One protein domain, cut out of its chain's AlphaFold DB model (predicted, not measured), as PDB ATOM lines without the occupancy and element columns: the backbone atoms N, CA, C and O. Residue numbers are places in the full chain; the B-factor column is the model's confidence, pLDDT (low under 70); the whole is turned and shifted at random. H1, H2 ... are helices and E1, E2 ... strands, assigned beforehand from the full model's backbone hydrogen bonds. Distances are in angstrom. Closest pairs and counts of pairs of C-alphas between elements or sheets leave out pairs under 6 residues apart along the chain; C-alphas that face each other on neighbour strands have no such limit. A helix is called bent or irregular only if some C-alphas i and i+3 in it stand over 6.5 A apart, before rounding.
ATOM      1  N   LEU A 254      13.272 -22.953   7.555       82.94
ATOM      2  CA  LEU A 254      11.921 -23.265   8.007       82.94
ATOM      3  C   LEU A 254      11.618 -22.383   9.212       82.94
ATOM      4  O   LEU A 254      12.350 -22.395  10.194       82.94
ATOM      5  N   VAL A 255      10.545 -21.612   9.122       81.69
ATOM      6  CA  VAL A 255      10.073 -20.737  10.189       81.69
ATOM      7  C   VAL A 255       8.856 -21.390  10.821       81.69
ATOM      8  O   VAL A 255       7.940 -21.808  10.113       81.69
ATOM      9  N   SER A 256       8.839 -21.483  12.148       80.31
ATOM     10  CA  SER A 256       7.695 -21.988  12.905       80.31
ATOM     11  C   SER A 256       7.051 -20.848  13.682       80.31
ATOM     12  O   SER A 256       7.702 -20.249  14.530       80.31
ATOM     13  N   ALA A 257       5.775 -20.577  13.418       80.12
ATOM     14  CA  ALA A 257       4.958 -19.653  14.197       80.12
ATOM     15  C   ALA A 257       4.078 -20.441  15.171       80.12
ATOM     16  O   ALA A 257       3.168 -21.168  14.753       80.12
ATOM     17  N   ARG A 258       4.365 -20.320  16.470       85.06
ATOM     18  CA  ARG A 258       3.580 -20.917  17.558       85.06
ATOM     19  C   ARG A 258       2.441 -19.979  17.960       85.06
ATOM     20  O   ARG A 258       2.451 -18.794  17.634       85.06
ATOM     21  N   VAL A 259       1.479 -20.493  18.727       83.06
ATOM     22  CA  VAL A 259       0.365 -19.677  19.253       83.06
ATOM     23  C   VAL A 259       0.886 -18.474  20.047       83.06
ATOM     24  O   VAL A 259       0.459 -17.358  19.782       83.06
ATOM     25  N   GLY A 260       1.879 -18.675  20.922       81.12
ATOM     26  CA  GLY A 260       2.478 -17.585  21.703       81.12
ATOM     27  C   GLY A 260       3.154 -16.502  20.850       81.12
ATOM     28  O   GLY A 260       3.070 -15.322  21.185       81.12
ATOM     29  N   ASP A 261       3.760 -16.874  19.716       78.19
ATOM     30  CA  ASP A 261       4.340 -15.903  18.779       78.19
ATOM     31  C   ASP A 261       3.237 -15.052  18.136       78.19
ATOM     32  O   ASP A 261       3.345 -13.827  18.052       78.19
ATOM     33  N   ILE A 262       2.144 -15.702  17.722       77.94
ATOM     34  CA  ILE A 262       0.999 -15.044  17.085       77.94
ATOM     35  C   ILE A 262       0.253 -14.153  18.090       77.94
ATOM     36  O   ILE A 262      -0.144 -13.042  17.737       77.94
ATOM     37  N   ASP A 263       0.119 -14.577  19.349       81.50
ATOM     38  CA  ASP A 263      -0.465 -13.771  20.427       81.50
ATOM     39  C   ASP A 263       0.355 -12.503  20.689       81.50
ATOM     40  O   ASP A 263      -0.202 -11.407  20.813       81.50
ATOM     41  N   GLN A 264       1.687 -12.608  20.692       78.38
ATOM     42  CA  GLN A 264       2.555 -11.437  20.795       78.38
ATOM     43  C   GLN A 264       2.365 -10.487  19.601       78.38
ATOM     44  O   GLN A 264       2.378  -9.262  19.768       78.38
ATOM     45  N   TRP A 265       2.160 -11.017  18.391       77.25
ATOM     46  CA  TRP A 265       1.855 -10.195  17.218       77.25
ATOM     47  C   TRP A 265       0.495  -9.502  17.334       77.25
ATOM     48  O   TRP A 265       0.399  -8.315  17.013       77.25
ATOM     49  N   LEU A 266      -0.529 -10.190  17.848       78.12
ATOM     50  CA  LEU A 266      -1.843  -9.611  18.140       78.12
ATOM     51  C   LEU A 266      -1.748  -8.475  19.168       78.12
ATOM     52  O   LEU A 266      -2.332  -7.408  18.962       78.12
ATOM     53  N   ALA A 267      -0.960  -8.651  20.231       80.69
ATOM     54  CA  ALA A 267      -0.720  -7.605  21.224       80.69
ATOM     55  C   ALA A 267      -0.053  -6.366  20.596       80.69
ATOM     56  O   ALA A 267      -0.469  -5.230  20.844       80.69
ATOM     57  N   ASN A 268       0.929  -6.577  19.714       74.19
ATOM     58  CA  ASN A 268       1.604  -5.491  19.001       74.19
ATOM     59  C   ASN A 268       0.659  -4.757  18.032       74.19
ATOM     60  O   ASN A 268       0.716  -3.529  17.939       74.19
ATOM     61  N   ILE A 269      -0.232  -5.478  17.339       75.19
ATOM     62  CA  ILE A 269      -1.276  -4.884  16.487       75.19
ATOM     63  C   ILE A 269      -2.209  -4.000  17.314       75.19
ATOM     64  O   ILE A 269      -2.498  -2.870  16.914       75.19
ATOM     65  N   ALA A 270      -2.658  -4.484  18.473       79.50
ATOM     66  CA  ALA A 270      -3.528  -3.720  19.358       79.50
ATOM     67  C   ALA A 270      -2.841  -2.435  19.850       79.50
ATOM     68  O   ALA A 270      -3.435  -1.355  19.798       79.50
ATOM     69  N   ALA A 271      -1.568  -2.520  20.249       76.44
ATOM     70  CA  ALA A 271      -0.777  -1.361  20.657       76.44
ATOM     71  C   ALA A 271      -0.590  -0.348  19.513       76.44
ATOM     72  O   ALA A 271      -0.771   0.856  19.712       76.44
ATOM     73  N   LEU A 272      -0.276  -0.819  18.300       73.25
ATOM     74  CA  LEU A 272      -0.103   0.041  17.128       73.25
ATOM     75  C   LEU A 272      -1.411   0.731  16.732       73.25
ATOM     76  O   LEU A 272      -1.411   1.926  16.440       73.25
ATOM     77  N   ARG A 273      -2.532   0.001  16.771       78.31
ATOM     78  CA  ARG A 273      -3.866   0.549  16.509       78.31
ATOM     79  C   ARG A 273      -4.231   1.633  17.521       78.31
ATOM     80  O   ARG A 273      -4.712   2.689  17.119       78.31
ATOM     81  N   SER A 274      -3.958   1.406  18.806       79.38
ATOM     82  CA  SER A 274      -4.187   2.395  19.867       79.38
ATOM     83  C   SER A 274      -3.351   3.659  19.664       79.38
ATOM     84  O   SER A 274      -3.902   4.759  19.692       79.38
ATOM     85  N   ARG A 275      -2.051   3.512  19.366       76.19
ATOM     86  CA  ARG A 275      -1.149   4.639  19.058       76.19
ATOM     87  C   ARG A 275      -1.599   5.428  17.833       76.19
ATOM     88  O   ARG A 275      -1.636   6.654  17.875       76.19
ATOM     89  N   GLY A 276      -1.948   4.737  16.748       76.25
ATOM     90  CA  GLY A 276      -2.446   5.377  15.533       76.25
ATOM     91  C   GLY A 276      -3.745   6.139  15.783       76.25
ATOM     92  O   GLY A 276      -3.872   7.284  15.365       76.25
ATOM     93  N   ALA A 277      -4.686   5.543  16.522       83.12
ATOM     94  CA  ALA A 277      -5.951   6.189  16.864       83.12
ATOM     95  C   ALA A 277      -5.751   7.421  17.760       83.12
ATOM     96  O   ALA A 277      -6.442   8.422  17.599       83.12
ATOM     97  N   GLU A 278      -4.810   7.376  18.703       80.75
ATOM     98  CA  GLU A 278      -4.416   8.548  19.486       80.75
ATOM     99  C   GLU A 278      -3.804   9.644  18.607       80.75
ATOM    100  O   GLU A 278      -4.214  10.797  18.720       80.75
ATOM    101  N   TYR A 279      -2.896   9.291  17.691       77.94
ATOM    102  CA  TYR A 279      -2.280  10.245  16.768       77.94
ATOM    103  C   TYR A 279      -3.323  10.939  15.890       77.94
ATOM    104  O   TYR A 279      -3.367  12.166  15.846       77.94
ATOM    105  N   VAL A 280      -4.195  10.161  15.238       84.00
ATOM    106  CA  VAL A 280      -5.270  10.697  14.395       84.00
ATOM    107  C   VAL A 280      -6.189  11.589  15.224       84.00
ATOM    108  O   VAL A 280      -6.450  12.709  14.813       84.00
ATOM    109  N   ARG A 281      -6.614  11.168  16.424       89.50
ATOM    110  CA  ARG A 281      -7.448  12.011  17.303       89.50
ATOM    111  C   ARG A 281      -6.767  13.318  17.700       89.50
ATOM    112  O   ARG A 281      -7.431  14.343  17.767       89.50
ATOM    113  N   ARG A 282      -5.463  13.287  17.979       83.94
ATOM    114  CA  ARG A 282      -4.698  14.461  18.417       83.94
ATOM    115  C   ARG A 282      -4.460  15.471  17.294       83.94
ATOM    116  O   ARG A 282      -4.349  16.659  17.576       83.94
ATOM    117  N   TRP A 283      -4.343  15.004  16.051       83.56
ATOM    118  CA  TRP A 283      -3.889  15.819  14.919       83.56
ATOM    119  C   TRP A 283      -4.893  15.913  13.759       83.56
ATOM    120  O   TRP A 283      -4.552  16.495  12.732       83.56
ATOM    121  N   ALA A 284      -6.110  15.376  13.903       84.81
ATOM    122  CA  ALA A 284      -7.143  15.371  12.857       84.81
ATOM    123  C   ALA A 284      -7.447  16.772  12.308       84.81
ATOM    124  O   ALA A 284      -7.585  16.937  11.099       84.81
ATOM    125  N   ASP A 285      -7.483  17.774  13.187       86.88
ATOM    126  CA  ASP A 285      -7.868  19.144  12.836       86.88
ATOM    127  C   ASP A 285      -6.684  20.020  12.398       86.88
ATOM    128  O   ASP A 285      -6.842  21.222  12.195       86.88
ATOM    129  N   VAL A 286      -5.478  19.453  12.266       82.00
ATOM    130  CA  VAL A 286      -4.269  20.191  11.873       82.00
ATOM    131  C   VAL A 286      -3.991  19.959  10.381       82.00
ATOM    132  O   VAL A 286      -3.475  18.897  10.027       82.00
ATOM    133  N   PRO A 287      -4.248  20.941   9.487       79.94
ATOM    134  CA  PRO A 287      -4.152  20.730   8.038       79.94
ATOM    135  C   PRO A 287      -2.761  20.295   7.566       79.94
ATOM    136  O   PRO A 287      -2.640  19.472   6.667       79.94
ATOM    137  N   SER A 288      -1.699  20.777   8.221       70.00
ATOM    138  CA  SER A 288      -0.314  20.388   7.917       70.00
ATOM    139  C   SER A 288       0.025  18.934   8.273       70.00
ATOM    140  O   SER A 288       1.104  18.460   7.925       70.00
ATOM    141  N   ARG A 289      -0.872  18.223   8.969       72.50
ATOM    142  CA  ARG A 289      -0.735  16.811   9.355       72.50
ATOM    143  C   ARG A 289      -1.747  15.900   8.658       72.50
ATOM    144  O   ARG A 289      -1.750  14.706   8.944       72.50
ATOM    145  N   ALA A 290      -2.561  16.418   7.735       74.50
ATOM    146  CA  ALA A 290      -3.611  15.651   7.060       74.50
ATOM    147  C   ALA A 290      -3.077  14.370   6.388       74.50
ATOM    148  O   ALA A 290      -3.631  13.293   6.604       74.50
ATOM    149  N   ASP A 291      -1.949  14.455   5.676       68.44
ATOM    150  CA  ASP A 291      -1.320  13.303   5.009       68.44
ATOM    151  C   ASP A 291      -0.802  12.253   6.005       68.44
ATOM    152  O   ASP A 291      -0.900  11.044   5.781       68.44
ATOM    153  N   GLU A 292      -0.265  12.696   7.145       64.75
ATOM    154  CA  GLU A 292       0.195  11.799   8.206       64.75
ATOM    155  C   GLU A 292      -0.984  11.118   8.912       64.75
ATOM    156  O   GLU A 292      -0.925   9.919   9.189       64.75
ATOM    157  N   CYS A 293      -2.070  11.851   9.165       73.75
ATOM    158  CA  CYS A 293      -3.311  11.307   9.709       73.75
ATOM    159  C   CYS A 293      -3.948  10.289   8.751       73.75
ATOM    160  O   CYS A 293      -4.337   9.207   9.193       73.75
ATOM    161  N   ALA A 294      -3.984  10.575   7.446       75.75
ATOM    162  CA  ALA A 294      -4.448   9.636   6.424       75.75
ATOM    163  C   ALA A 294      -3.579   8.368   6.382       75.75
ATOM    164  O   ALA A 294      -4.094   7.248   6.341       75.75
ATOM    165  N   ALA A 295      -2.256   8.520   6.486       67.25
ATOM    166  CA  ALA A 295      -1.349   7.385   6.577       67.25
ATOM    167  C   ALA A 295      -1.592   6.522   7.826       67.25
ATOM    168  O   ALA A 295      -1.561   5.294   7.722       67.25
ATOM    169  N   TRP A 296      -1.836   7.135   8.990       71.38
ATOM    170  CA  TRP A 296      -2.173   6.413  10.220       71.38
ATOM    171  C   TRP A 296      -3.529   5.714  10.139       71.38
ATOM    172  O   TRP A 296      -3.637   4.581  10.603       71.38
ATOM    173  N   ALA A 297      -4.534   6.329   9.512       78.00
ATOM    174  CA  ALA A 297      -5.821   5.685   9.257       78.00
ATOM    175  C   ALA A 297      -5.650   4.402   8.421       78.00
ATOM    176  O   ALA A 297      -6.135   3.345   8.817       78.00
ATOM    177  N   GLY A 298      -4.843   4.453   7.353       71.69
ATOM    178  CA  GLY A 298      -4.509   3.266   6.558       71.69
ATOM    179  C   GLY A 298      -3.788   2.165   7.355       71.69
ATOM    180  O   GLY A 298      -4.043   0.979   7.141       71.69
ATOM    181  N   ILE A 299      -2.926   2.530   8.314       70.25
ATOM    182  CA  ILE A 299      -2.289   1.564   9.231       70.25
ATOM    183  C   ILE A 299      -3.333   0.908  10.144       70.25
ATOM    184  O   ILE A 299      -3.291  -0.306  10.336       70.25
ATOM    185  N   ILE A 300      -4.265   1.685  10.707       75.56
ATOM    186  CA  ILE A 300      -5.319   1.177  11.603       75.56
ATOM    187  C   ILE A 300      -6.223   0.181  10.867       75.56
ATOM    188  O   ILE A 300      -6.493  -0.897  11.405       75.56
ATOM    189  N   ASP A 301      -6.647   0.502   9.646       74.94
ATOM    190  CA  ASP A 301      -7.472  -0.396   8.834       74.94
ATOM    191  C   ASP A 301      -6.753  -1.719   8.579       74.94
ATOM    192  O   ASP A 301      -7.319  -2.801   8.762       74.94
ATOM    193  N   LEU A 302      -5.467  -1.650   8.238       70.75
ATOM    194  CA  LEU A 302      -4.687  -2.848   8.001       70.75
ATOM    195  C   LEU A 302      -4.454  -3.678   9.266       70.75
ATOM    196  O   LEU A 302      -4.529  -4.906   9.201       70.75
ATOM    197  N   CYS A 303      -4.232  -3.036  10.415       74.50
ATOM    198  CA  CYS A 303      -4.194  -3.704  11.715       74.50
ATOM    199  C   CYS A 303      -5.465  -4.535  11.954       74.50
ATOM    200  O   CYS A 303      -5.374  -5.652  12.457       74.50
ATOM    201  N   GLY A 304      -6.637  -4.029  11.553       73.69
ATOM    202  CA  GLY A 304      -7.899  -4.772  11.636       73.69
ATOM    203  C   GLY A 304      -7.922  -6.037  10.772       73.69
ATOM    204  O   GLY A 304      -8.381  -7.084  11.221       73.69
ATOM    205  N   ILE A 305      -7.383  -5.976   9.551       70.88
ATOM    206  CA  ILE A 305      -7.316  -7.145   8.658       70.88
ATOM    207  C   ILE A 305      -6.282  -8.162   9.176       70.88
ATOM    208  O   ILE A 305      -6.543  -9.366   9.173       70.88
ATOM    209  N   ALA A 306      -5.123  -7.691   9.644       72.50
ATOM    210  CA  ALA A 306      -4.067  -8.541  10.187       72.50
ATOM    211  C   ALA A 306      -4.507  -9.270  11.472       72.50
ATOM    212  O   ALA A 306      -4.224 -10.459  11.612       72.50
ATOM    213  N   ASP A 307      -5.270  -8.610  12.355       78.31
ATOM    214  CA  ASP A 307      -5.897  -9.245  13.527       78.31
ATOM    215  C   ASP A 307      -6.771 -10.441  13.115       78.31
ATOM    216  O   ASP A 307      -6.594 -11.547  13.627       78.31
ATOM    217  N   GLY A 308      -7.643 -10.260  12.115       76.94
ATOM    218  CA  GLY A 308      -8.491 -11.338  11.600       76.94
ATOM    219  C   GLY A 308      -7.689 -12.520  11.042       76.94
ATOM    220  O   GLY A 308      -8.000 -13.677  11.328       76.94
ATOM    221  N   VAL A 309      -6.618 -12.241  10.295       75.94
ATOM    222  CA  VAL A 309      -5.722 -13.266   9.735       75.94
ATOM    223  C   VAL A 309      -5.004 -14.054  10.830       75.94
ATOM    224  O   VAL A 309      -4.923 -15.280  10.750       75.94
ATOM    225  N   PHE A 310      -4.518 -13.388  11.874       79.06
ATOM    226  CA  PHE A 310      -3.841 -14.056  12.982       79.06
ATOM    227  C   PHE A 310      -4.775 -14.887  13.845       79.06
ATOM    228  O   PHE A 310      -4.423 -16.007  14.211       79.06
ATOM    229  N   ARG A 311      -6.000 -14.420  14.085       84.00
ATOM    230  CA  ARG A 311      -7.025 -15.249  14.733       84.00
ATOM    231  C   ARG A 311      -7.360 -16.483  13.899       84.00
ATOM    232  O   ARG A 311      -7.497 -17.567  14.459       84.00
ATOM    233  N   CYS A 312      -7.414 -16.352  12.570       81.25
ATOM    234  CA  CYS A 312      -7.558 -17.507  11.678       81.25
ATOM    235  C   CYS A 312      -6.356 -18.457  11.770       81.25
ATOM    236  O   CYS A 312      -6.551 -19.666  11.766       81.25
ATOM    237  N   ALA A 313      -5.129 -17.940  11.886       80.75
ATOM    238  CA  ALA A 313      -3.930 -18.759  12.071       80.75
ATOM    239  C   ALA A 313      -3.945 -19.519  13.413       80.75
ATOM    240  O   ALA A 313      -3.614 -20.702  13.446       80.75
ATOM    241  N   ILE A 314      -4.397 -18.889  14.503       84.06
ATOM    242  CA  ILE A 314      -4.597 -19.560  15.801       84.06
ATOM    243  C   ILE A 314      -5.651 -20.665  15.679       84.06
ATOM    244  O   ILE A 314      -5.420 -21.792  16.119       84.06
ATOM    245  N   ALA A 315      -6.790 -20.374  15.040       85.06
ATOM    246  CA  ALA A 315      -7.838 -21.365  14.807       85.06
ATOM    247  C   ALA A 315      -7.332 -22.540  13.952       85.06
ATOM    248  O   ALA A 315      -7.605 -23.692  14.276       85.06
ATOM    249  N   ALA A 316      -6.538 -22.255  12.919       84.06
ATOM    250  CA  ALA A 316      -5.873 -23.241  12.074       84.06
ATOM    251  C   ALA A 316      -4.958 -24.180  12.878       84.06
ATOM    252  O   ALA A 316      -5.033 -25.396  12.709       84.06
ATOM    253  N   ILE A 317      -4.147 -23.645  13.799       84.38
ATOM    254  CA  ILE A 317      -3.311 -24.456  14.702       84.38
ATOM    255  C   ILE A 317      -4.185 -25.353  15.584       84.38
ATOM    256  O   ILE A 317      -3.952 -26.560  15.659       84.38
ATOM    257  N   ALA A 318      -5.225 -24.789  16.205       84.69
ATOM    258  CA  ALA A 318      -6.127 -25.530  17.085       84.69
ATOM    259  C   ALA A 318      -6.877 -26.657  16.351       84.69
ATOM    260  O   ALA A 318      -7.023 -27.760  16.876       84.69
ATOM    261  N   GLN A 319      -7.318 -26.392  15.120       86.75
ATOM    262  CA  GLN A 319      -8.044 -27.339  14.267       86.75
ATOM    263  C   GLN A 319      -7.116 -28.272  13.481       86.75
ATOM    264  O   GLN A 319      -7.595 -29.215  12.853       86.75
ATOM    265  N   ARG A 320      -5.800 -28.026  13.511       85.06
ATOM    266  CA  ARG A 320      -4.784 -28.717  12.700       85.06
ATOM    267  C   ARG A 320      -5.110 -28.684  11.203       85.06
ATOM    268  O   ARG A 320      -4.914 -29.664  10.490       85.06
ATOM    269  N   GLN A 321      -5.605 -27.545  10.732       86.25
ATOM    270  CA  GLN A 321      -5.945 -27.299   9.331       86.25
ATOM    271  C   GLN A 321      -5.211 -26.058   8.842       86.25
ATOM    272  O   GLN A 321      -5.113 -25.074   9.565       86.25
ATOM    273  N   LEU A 322      -4.664 -26.094   7.627       84.12
ATOM    274  CA  LEU A 322      -3.964 -24.935   7.075       84.12
ATOM    275  C   LEU A 322      -4.957 -23.795   6.786       84.12
ATOM    276  O   LEU A 322      -6.054 -24.055   6.284       84.12
ATOM    277  N   PRO A 323      -4.584 -22.530   7.050       79.94
ATOM    278  CA  PRO A 323      -5.419 -21.398   6.676       79.94
ATOM    279  C   PRO A 323      -5.501 -21.266   5.148       79.94
ATOM    280  O   PRO A 323      -4.560 -21.591   4.422       79.94
ATOM    281  N   ALA A 324      -6.614 -20.733   4.642       76.19
ATOM    282  CA  ALA A 324      -6.782 -20.501   3.210       76.19
ATOM    283  C   ALA A 324      -5.777 -19.455   2.686       76.19
ATOM    284  O   ALA A 324      -5.738 -18.317   3.164       76.19
ATOM    285  N   ALA A 325      -5.008 -19.813   1.649       70.56
ATOM    286  CA  ALA A 325      -3.992 -18.938   1.051       70.56
ATOM    287  C   ALA A 325      -4.577 -17.602   0.547       70.56
ATOM    288  O   ALA A 325      -3.953 -16.551   0.700       70.56
ATOM    289  N   GLY A 326      -5.793 -17.628  -0.013       69.00
ATOM    290  CA  GLY A 326      -6.449 -16.455  -0.601       69.00
ATOM    291  C   GLY A 326      -6.660 -15.301   0.384       69.00
ATOM    292  O   GLY A 326      -6.451 -14.146   0.021       69.00
ATOM    293  N   THR A 327      -6.988 -15.597   1.646       65.62
ATOM    294  CA  THR A 327      -7.200 -14.581   2.693       65.62
ATOM    295  C   THR A 327      -5.902 -13.838   3.027       65.62
ATOM    296  O   THR A 327      -5.894 -12.615   3.166       65.62
ATOM    297  N   LEU A 328      -4.783 -14.565   3.087       67.06
ATOM    298  CA  LEU A 328      -3.449 -14.007   3.322       67.06
ATOM    299  C   LEU A 328      -2.934 -13.213   2.115       67.06
ATOM    300  O   LEU A 328      -2.385 -12.125   2.277       67.06
ATOM    301  N   VAL A 329      -3.154 -13.707   0.896       66.75
ATOM    302  CA  VAL A 329      -2.782 -12.992  -0.335       66.75
ATOM    303  C   VAL A 329      -3.569 -11.683  -0.476       66.75
ATOM    304  O   VAL A 329      -2.985 -10.660  -0.828       66.75
ATOM    305  N   ALA A 330      -4.861 -11.675  -0.135       66.88
ATOM    306  CA  ALA A 330      -5.685 -10.466  -0.149       66.88
ATOM    307  C   ALA A 330      -5.219  -9.414   0.878       66.88
ATOM    308  O   ALA A 330      -5.187  -8.224   0.556       66.88
ATOM    309  N   LEU A 331      -4.802  -9.838   2.082       65.88
ATOM    310  CA  LEU A 331      -4.155  -8.961   3.069       65.88
ATOM    311  C   LEU A 331      -2.899  -8.311   2.470       65.88
ATOM    312  O   LEU A 331      -2.740  -7.093   2.539       65.88
ATOM    313  N   LEU A 332      -2.021  -9.109   1.857       64.19
ATOM    314  CA  LEU A 332      -0.766  -8.630   1.271       64.19
ATOM    315  C   LEU A 332      -0.990  -7.684   0.083       64.19
ATOM    316  O   LEU A 332      -0.262  -6.705  -0.067       64.19
ATOM    317  N   ALA A 333      -1.999  -7.941  -0.748       65.94
ATOM    318  CA  ALA A 333      -2.362  -7.053  -1.849       65.94
ATOM    319  C   ALA A 333      -2.857  -5.692  -1.331       65.94
ATOM    320  O   ALA A 333      -2.396  -4.651  -1.794       65.94
ATOM    321  N   ARG A 334      -3.724  -5.684  -0.309       64.75
ATOM    322  CA  ARG A 334      -4.212  -4.448   0.329       64.75
ATOM    323  C   ARG A 334      -3.106  -3.683   1.060       64.75
ATOM    324  O   ARG A 334      -3.062  -2.461   0.972       64.75
ATOM    325  N   ALA A 335      -2.177  -4.392   1.706       60.78
ATOM    326  CA  ALA A 335      -0.979  -3.818   2.321       60.78
ATOM    327  C   ALA A 335      -0.134  -3.009   1.332       60.78
ATOM    328  O   ALA A 335       0.315  -1.909   1.649       60.78
ATOM    329  N   LYS A 336       0.075  -3.565   0.134       59.94
ATOM    330  CA  LYS A 336       0.831  -2.918  -0.941       59.94
ATOM    331  C   LYS A 336       0.077  -1.725  -1.535       59.94
ATOM    332  O   LYS A 336       0.680  -0.679  -1.729       59.94
ATOM    333  N   LEU A 337      -1.229  -1.866  -1.776       56.47
ATOM    334  CA  LEU A 337      -2.070  -0.815  -2.371       56.47
ATOM    335  C   LEU A 337      -2.206   0.441  -1.495       56.47
ATOM    336  O   LEU A 337      -2.457   1.517  -2.021       56.47
ATOM    337  N   ALA A 338      -2.032   0.327  -0.178       54.72
ATOM    338  CA  ALA A 338      -2.162   1.449   0.752       54.72
ATOM    339  C   ALA A 338      -0.909   2.358   0.850       54.72
ATOM    340  O   ALA A 338      -0.825   3.154   1.786       54.72
ATOM    341  N   ASP A 339       0.087   2.205  -0.038       52.25
ATOM    342  CA  ASP A 339       1.407   2.882   0.011       52.25
ATOM    343  C   ASP A 339       2.115   2.754   1.380       52.25
ATOM    344  O   ASP A 339       2.941   3.555   1.829       52.25
ATOM    345  N   GLN A 340       1.771   1.685   2.101       55.06
ATOM    346  CA  GLN A 340       2.338   1.388   3.406       55.06
ATOM    347  C   GLN A 340       3.676   0.663   3.277       55.06
ATOM    348  O   GLN A 340       4.252   0.313   4.295       55.06
ATOM    349  N   VAL A 341       4.209   0.435   2.074       51.59
ATOM    350  CA  VAL A 341       5.486  -0.255   1.854       51.59
ATOM    351  C   VAL A 341       6.436   0.684   1.123       51.59
ATOM    352  O   VAL A 341       6.159   1.092   0.009       51.59
ATOM    353  N   ALA A 342       7.578   1.008   1.737       48.38
ATOM    354  CA  ALA A 342       8.573   1.903   1.140       48.38
ATOM    355  C   ALA A 342       9.975   1.277   1.185       48.38
ATOM    356  O   ALA A 342      10.536   1.079   2.273       48.38
ATOM    357  N   ALA A 343      10.554   1.017   0.006       46.00
ATOM    358  CA  ALA A 343      11.811   0.277  -0.188       46.00
ATOM    359  C   ALA A 343      11.786  -1.119   0.472       46.00
ATOM    360  O   ALA A 343      12.665  -1.491   1.256       46.00
ATOM    361  N   GLY A 344      10.702  -1.865   0.232       47.56
ATOM    362  CA  GLY A 344      10.552  -3.249   0.691       47.56
ATOM    363  C   GLY A 344      10.413  -3.439   2.207       47.56
ATOM    364  O   GLY A 344      10.681  -4.536   2.693       47.56
ATOM    365  N   VAL A 345      10.036  -2.395   2.954       53.41
ATOM    366  CA  VAL A 345       9.697  -2.463   4.388       53.41
ATOM    367  C   VAL A 345       8.342  -1.804   4.601       53.41
ATOM    368  O   VAL A 345       8.156  -0.644   4.206       53.41
ATOM    369  N   ALA A 346       7.410  -2.515   5.232       59.09
ATOM    370  CA  ALA A 346       6.127  -1.928   5.589       59.09
ATOM    371  C   ALA A 346       6.302  -0.835   6.658       59.09
ATOM    372  O   ALA A 346       7.183  -0.905   7.513       59.09
ATOM    373  N   ARG A 347       5.465   0.202   6.658       59.81
ATOM    374  CA  ARG A 347       5.508   1.306   7.623       59.81
ATOM    375  C   ARG A 347       5.346   0.793   9.053       59.81
ATOM    376  O   ARG A 347       6.061   1.269   9.926       59.81
ATOM    377  N   TRP A 348       4.508  -0.223   9.264       58.34
ATOM    378  CA  TRP A 348       4.373  -0.917  10.547       58.34
ATOM    379  C   TRP A 348       5.451  -1.968  10.808       58.34
ATOM    380  O   TRP A 348       5.428  -2.571  11.862       58.34
ATOM    381  N   GLU A 349       6.361  -2.275   9.889       59.62
ATOM    382  CA  GLU A 349       7.523  -3.111  10.217       59.62
ATOM    383  C   GLU A 349       8.636  -2.257  10.836       59.62
ATOM    384  O   GLU A 349       9.520  -2.792  11.485       59.62
ATOM    385  N   ARG A 350       8.617  -0.933  10.655       66.31
ATOM    386  CA  ARG A 350       9.718  -0.054  11.067       66.31
ATOM    387  C   ARG A 350       9.996  -0.156  12.566       66.31
ATOM    388  O   ARG A 350       9.103   0.023  13.388       66.31
ATOM    389  N   ILE A 351      11.269  -0.343  12.899       64.69
ATOM    390  CA  ILE A 351      11.767  -0.131  14.256       64.69
ATOM    391  C   ILE A 351      11.623   1.351  14.587       64.69
ATOM    392  O   ILE A 351      12.062   2.194  13.805       64.69
ATOM    393  N   ALA A 352      11.051   1.651  15.749       64.38
ATOM    394  CA  ALA A 352      11.101   2.990  16.315       64.38
ATOM    395  C   ALA A 352      12.036   2.998  17.524       64.38
ATOM    396  O   ALA A 352      11.873   2.186  18.440       64.38
ATOM    397  N   LEU A 353      12.991   3.927  17.499       61.94
ATOM    398  CA  LEU A 353      13.773   4.312  18.667       61.94
ATOM    399  C   LEU A 353      12.901   5.187  19.583       61.94
ATOM    400  O   LEU A 353      12.062   5.950  19.086       61.94
ATOM    401  N   ASP A 354      13.064   5.057  20.897       60.44
ATOM    402  CA  ASP A 354      12.427   5.942  21.876       60.44
ATOM    403  C   ASP A 354      12.920   7.400  21.758       60.44
ATOM    404  O   ASP A 354      13.728   7.742  20.893       60.44
ATOM    405  N   ALA A 355      12.387   8.288  22.602       52.00
ATOM    406  CA  ALA A 355      12.713   9.714  22.559       52.00
ATOM    407  C   ALA A 355      14.195  10.009  22.866       52.00
ATOM    408  O   ALA A 355      14.729  10.984  22.348       52.00
ATOM    409  N   SER A 356      14.862   9.162  23.662       54.44
ATOM    410  CA  SER A 356      16.310   9.235  23.912       54.44
ATOM    411  C   SER A 356      17.144   8.598  22.799       54.44
ATOM    412  O   SER A 356      18.342   8.844  22.701       54.44
ATOM    413  N   GLY A 357      16.515   7.823  21.916       58.84
ATOM    414  CA  GLY A 357      17.172   7.162  20.805       58.84
ATOM    415  C   GLY A 357      17.824   5.825  21.172       58.84
ATOM    416  O   GLY A 357      18.677   5.395  20.402       58.84
ATOM    417  N   ASP A 358      17.461   5.193  22.295       53.91
ATOM    418  CA  ASP A 358      18.199   4.081  22.923       53.91
ATOM    419  C   ASP A 358      17.380   2.780  23.084       53.91
ATOM    420  O   ASP A 358      17.932   1.675  22.978       53.91
ATOM    421  N   ALA A 359      16.060   2.864  23.290       54.22
ATOM    422  CA  ALA A 359      15.188   1.684  23.341       54.22
ATOM    423  C   ALA A 359      14.503   1.401  21.993       54.22
ATOM    424  O   ALA A 359      13.965   2.293  21.341       54.22
ATOM    425  N   LEU A 360      14.479   0.124  21.589       56.78
ATOM    426  CA  LEU A 360      13.877  -0.345  20.334       56.78
ATOM    427  C   LEU A 360      12.450  -0.847  20.591       56.78
ATOM    428  O   LEU A 360      12.262  -1.834  21.309       56.78
ATOM    429  N   SER A 361      11.456  -0.235  19.947       60.62
ATOM    430  CA  SER A 361      10.101  -0.790  19.840       60.62
ATOM    431  C   SER A 361       9.902  -1.465  18.481       60.62
ATOM    432  O   SER A 361      10.369  -0.974  17.449       60.62
ATOM    433  N   TRP A 362       9.235  -2.620  18.500       58.66
ATOM    434  CA  TRP A 362       9.100  -3.526  17.359       58.66
ATOM    435  C   TRP A 362       7.643  -3.674  16.994       58.66
ATOM    436  O   TRP A 362       6.759  -3.650  17.851       58.66
ATOM    437  N   SER A 363       7.409  -3.928  15.723       57.09
ATOM    438  CA  SER A 363       6.085  -4.208  15.206       57.09
ATOM    439  C   SER A 363       6.151  -5.322  14.159       57.09
ATOM    440  O   SER A 363       7.226  -5.751  13.740       57.09
ATOM    441  N   MET A 364       4.985  -5.890  13.858       59.91
ATOM    442  CA  MET A 364       4.790  -7.171  13.168       59.91
ATOM    443  C   MET A 364       5.613  -7.325  11.870       59.91
ATOM    444  O   MET A 364       5.511  -6.454  11.004       59.91
ATOM    445  N   PRO A 365       6.333  -8.448  11.654       63.00
ATOM    446  CA  PRO A 365       7.035  -8.709  10.399       63.00
ATOM    447  C   PRO A 365       6.058  -9.172   9.299       63.00
ATOM    448  O   PRO A 365       5.716 -10.350   9.203       63.00
ATOM    449  N   LEU A 366       5.640  -8.260   8.415       63.31
ATOM    450  CA  LEU A 366       4.960  -8.567   7.146       63.31
ATOM    451  C   LEU A 366       5.710  -9.639   6.336       63.31
ATOM    452  O   LEU A 366       5.080 -10.442   5.656       63.31
ATOM    453  N   ARG A 367       7.041  -9.705   6.430       65.12
ATOM    454  CA  ARG A 367       7.851 -10.758   5.789       65.12
ATOM    455  C   ARG A 367       7.455 -12.179   6.189       65.12
ATOM    456  O   ARG A 367       7.390 -13.040   5.315       65.12
ATOM    457  N   ALA A 368       7.155 -12.420   7.466       69.12
ATOM    458  CA  ALA A 368       6.701 -13.734   7.920       69.12
ATOM    459  C   ALA A 368       5.354 -14.093   7.273       69.12
ATOM    460  O   ALA A 368       5.162 -15.211   6.807       69.12
ATOM    461  N   LEU A 369       4.457 -13.110   7.144       71.88
ATOM    462  CA  LEU A 369       3.182 -13.265   6.442       71.88
ATOM    463  C   LEU A 369       3.361 -13.494   4.934       71.88
ATOM    464  O   LEU A 369       2.638 -14.303   4.358       71.88
ATOM    465  N   VAL A 370       4.326 -12.826   4.292       73.81
ATOM    466  CA  VAL A 370       4.675 -13.049   2.877       73.81
ATOM    467  C   VAL A 370       5.203 -14.466   2.665       73.81
ATOM    468  O   VAL A 370       4.746 -15.148   1.749       73.81
ATOM    469  N   ALA A 371       6.125 -14.920   3.514       77.31
ATOM    470  CA  ALA A 371       6.686 -16.266   3.449       77.31
ATOM    471  C   ALA A 371       5.616 -17.339   3.707       77.31
ATOM    472  O   ALA A 371       5.535 -18.320   2.967       77.31
ATOM    473  N   LEU A 372       4.731 -17.121   4.686       80.12
ATOM    474  CA  LEU A 372       3.591 -17.996   4.955       80.12
ATOM    475  C   LEU A 372       2.620 -18.048   3.766       80.12
ATOM    476  O   LEU A 372       2.257 -19.133   3.322       80.12
ATOM    477  N   ALA A 373       2.224 -16.899   3.215       77.88
ATOM    478  CA  ALA A 373       1.316 -16.840   2.071       77.88
ATOM    479  C   ALA A 373       1.903 -17.538   0.836       77.88
ATOM    480  O   ALA A 373       1.200 -18.295   0.164       77.88
ATOM    481  N   ALA A 374       3.192 -17.317   0.557       78.12
ATOM    482  CA  ALA A 374       3.907 -18.016  -0.505       78.12
ATOM    483  C   ALA A 374       3.932 -19.528  -0.249       78.12
ATOM    484  O   ALA A 374       3.556 -20.296  -1.126       78.12
ATOM    485  N   SER A 375       4.260 -19.947   0.974       86.12
ATOM    486  CA  SER A 375       4.315 -21.363   1.347       86.12
ATOM    487  C   SER A 375       2.963 -22.071   1.244       86.12
ATOM    488  O   SER A 375       2.910 -23.242   0.880       86.12
ATOM    489  N   LEU A 376       1.862 -21.380   1.554       84.62
ATOM    490  CA  LEU A 376       0.507 -21.913   1.391       84.62
ATOM    491  C   LEU A 376       0.127 -22.048  -0.083       84.62
ATOM    492  O   LEU A 376      -0.442 -23.065  -0.467       84.62
ATOM    493  N   ARG A 377       0.456 -21.045  -0.909       82.94
ATOM    494  CA  ARG A 377       0.235 -21.101  -2.362       82.94
ATOM    495  C   ARG A 377       1.028 -22.243  -2.998       82.94
ATOM    496  O   ARG A 377       0.494 -22.951  -3.840       82.94
ATOM    497  N   ASP A 378       2.278 -22.410  -2.580       83.50
ATOM    498  CA  ASP A 378       3.201 -23.389  -3.152       83.50
ATOM    499  C   ASP A 378       2.998 -24.797  -2.539       83.50
ATOM    500  O   ASP A 378       3.632 -25.757  -2.965       83.50
ATOM    501  N   GLY A 379       2.100 -24.952  -1.551       85.69
ATOM    502  CA  GLY A 379       1.764 -26.248  -0.942       85.69
ATOM    503  C   GLY A 379       2.863 -26.830  -0.041       85.69
ATOM    504  O   GLY A 379       2.970 -28.048   0.116       85.69
ATOM    505  N   VAL A 380       3.708 -25.971   0.534       87.50
ATOM    506  CA  VAL A 380       4.865 -26.359   1.366       87.50
ATOM    507  C   VAL A 380       4.712 -25.978   2.842       87.50
ATOM    508  O   VAL A 380       5.547 -26.360   3.660       87.50
ATOM    509  N   ALA A 381       3.648 -25.253   3.203       87.31
ATOM    510  CA  ALA A 381       3.304 -24.981   4.597       87.31
ATOM    511  C   ALA A 381       2.758 -26.233   5.304       87.31
ATOM    512  O   ALA A 381       2.079 -27.061   4.699       87.31
ATOM    513  N   ARG A 382       3.017 -26.343   6.609       85.31
ATOM    514  CA  ARG A 382       2.531 -27.432   7.470       85.31
ATOM    515  C   ARG A 382       1.924 -26.879   8.748       85.31
ATOM    516  O   ARG A 382       2.340 -25.833   9.233       85.31
ATOM    517  N   VAL A 383       0.958 -27.600   9.304       84.94
ATOM    518  CA  VAL A 383       0.338 -27.272  10.590       84.94
ATOM    519  C   VAL A 383       0.416 -28.476  11.517       84.94
ATOM    520  O   VAL A 383       0.202 -29.613  11.102       84.94
ATOM    521  N   SER A 384       0.751 -28.221  12.775       82.19
ATOM    522  CA  SER A 384       0.810 -29.215  13.847       82.19
ATOM    523  C   SER A 384       0.252 -28.616  15.136       82.19
ATOM    524  O   SER A 384      -0.065 -27.428  15.189       82.19
ATOM    525  N   ALA A 385       0.182 -29.415  16.204       73.81
ATOM    526  CA  ALA A 385      -0.156 -28.896  17.530       73.81
ATOM    527  C   ALA A 385       0.855 -27.847  18.037       73.81
ATOM    528  O   ALA A 385       0.492 -26.989  18.836       73.81
ATOM    529  N   ALA A 386       2.106 -27.894  17.562       73.50
ATOM    530  CA  ALA A 386       3.155 -26.962  17.962       73.50
ATOM    531  C   ALA A 386       3.071 -25.604  17.239       73.50
ATOM    532  O   ALA A 386       3.619 -24.620  17.732       73.50
ATOM    533  N   GLY A 387       2.394 -25.525  16.087       84.94
ATOM    534  CA  GLY A 387       2.283 -24.292  15.306       84.94
ATOM    535  C   GLY A 387       2.191 -24.509  13.797       84.94
ATOM    536  O   GLY A 387       2.004 -25.632  13.318       84.94
ATOM    537  N   ILE A 388       2.337 -23.411  13.050       84.44
ATOM    538  CA  ILE A 388       2.414 -23.406  11.582       84.44
ATOM    539  C   ILE A 388       3.876 -23.277  11.166       84.44
ATOM    540  O   ILE A 388       4.549 -22.320  11.544       84.44
ATOM    541  N   THR A 389       4.352 -24.207  10.346       85.50
ATOM    542  CA  THR A 389       5.687 -24.170   9.749       85.50
ATOM    543  C   THR A 389       5.597 -23.742   8.288       85.50
ATOM    544  O   THR A 389       4.776 -24.264   7.532       85.50
ATOM    545  N   PHE A 390       6.441 -22.804   7.876       85.69
ATOM    546  CA  PHE A 390       6.511 -22.289   6.509       85.69
ATOM    547  C   PHE A 390       7.962 -22.041   6.084       85.69
ATOM    548  O   PHE A 390       8.872 -22.018   6.910       85.69
ATOM    549  N   TYR A 391       8.188 -21.893   4.783       87.62
ATOM    550  CA  TYR A 391       9.512 -21.774   4.187       87.62
ATOM    551  C   TYR A 391       9.831 -20.322   3.818       87.62
ATOM    552  O   TYR A 391       9.049 -19.647   3.145       87.62
ATOM    553  N   GLU A 392      11.005 -19.854   4.241       85.19
ATOM    554  CA  GLU A 392      11.610 -18.607   3.778       85.19
ATOM    555  C   GLU A 392      12.824 -18.935   2.888       85.19
ATOM    556  O   GLU A 392      13.800 -19.518   3.377       85.19
ATOM    557  N   PRO A 393      12.799 -18.590   1.586       85.00
ATOM    558  CA  PRO A 393      13.903 -18.888   0.683       85.00
ATOM    559  C   PRO A 393      15.155 -18.075   1.009       85.00
ATOM    560  O   PRO A 393      15.085 -16.928   1.450       85.00
TER     561      PRO A 393
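AT A GLANCE: This is residues 254 to 393 of the 738 residues of an uncharacterized protein of Metallibacterium scheffleri (UniProt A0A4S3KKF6). A long helical hairpin, H1 and H2, makes the length of the domain, with the shorter H3 folded back beside part of H2. At one end of the hairpin sits a small three-stranded sheet, with H4 running across one of its faces; between H3 and H4 the chain makes a long loop with no named element. The printed part has 140 residues, with four named helices and three named strands in the order E1 H1 H2 H3 H4 E2 E3. The sheet runs E1, E3, E2, all antiparallel, and the class is mostly helix. The whole is compact, with a radius of gyration of the C-alphas of 16.1 A, but elongated in outline, spanning 49 by 31 by 26 A.

HOW THE PARTS SIT: E1, residues 254 to 257, leads by a tight link into H1, residues 259 to 283. H1 touches H2, residues 287 to 319, at a shallow tilt of 19 degrees, opposite ways, as a helical hairpin; the closest C-alphas, of Val 280 and Cys 293, are 5.1 A apart. H3, residues 325 to 337, touches H2 residues 302 to 309 alone, at a shallow tilt of 10 degrees, opposite ways; the closest C-alphas are those of Ile 305 and Leu 331, 6.7 A apart. H4, residues 366 to 377, touches H3 at a steep tilt of 40 degrees, opposite ways, with the C-alphas of Ala 325 and Leu 376 closest at 5.4 A. H2 and H4 are apart. E3, residues 387 to 393, is the inner strand between E1 and E2, residues 382 to 384. N 255 and O 390 are 2.8 A apart, and N 389 and O 382 are 2.8 A apart, both within hydrogen-bond range. H4 and H2 are on the same face of the sheet, two layers with helices over one face. H4 runs across the strands, at 86 degrees to E3 on the local plane, at a height over the sheet of 8.1 A. H1 only grazes the sheet, with residues 259 to 262. Every O i to N i+4 pair is within hydrogen-bond range in H1, H3 and H4; in H2 it is 27 of 29.

IN THESE COORDINATES: E1 begins at C-alpha 254 (11.921, -23.265, 8.007). H1 is 36.0 A long and H2 48.6 A; H2 is irregular, with C-alphas 288 and 291 7.7 A apart. H3 measures 18.5 A, H4 16.4 A and E3 19.4 A, ending at C-alpha 393 (13.903, -18.888, 0.683).

THE WHOLE: The C-alphas farthest apart, of Pro 287 and Ala 385, are 50.7 A apart. The printed part has no cut. The link from H3 to H4 is long, 28 residues; in it residues 352 to 353 pair antiparallel with residues 360 to 361. The mean pLDDT of the printed part is 73.3, and residues 291 to 292, 295 and 326 to 368 are under 70.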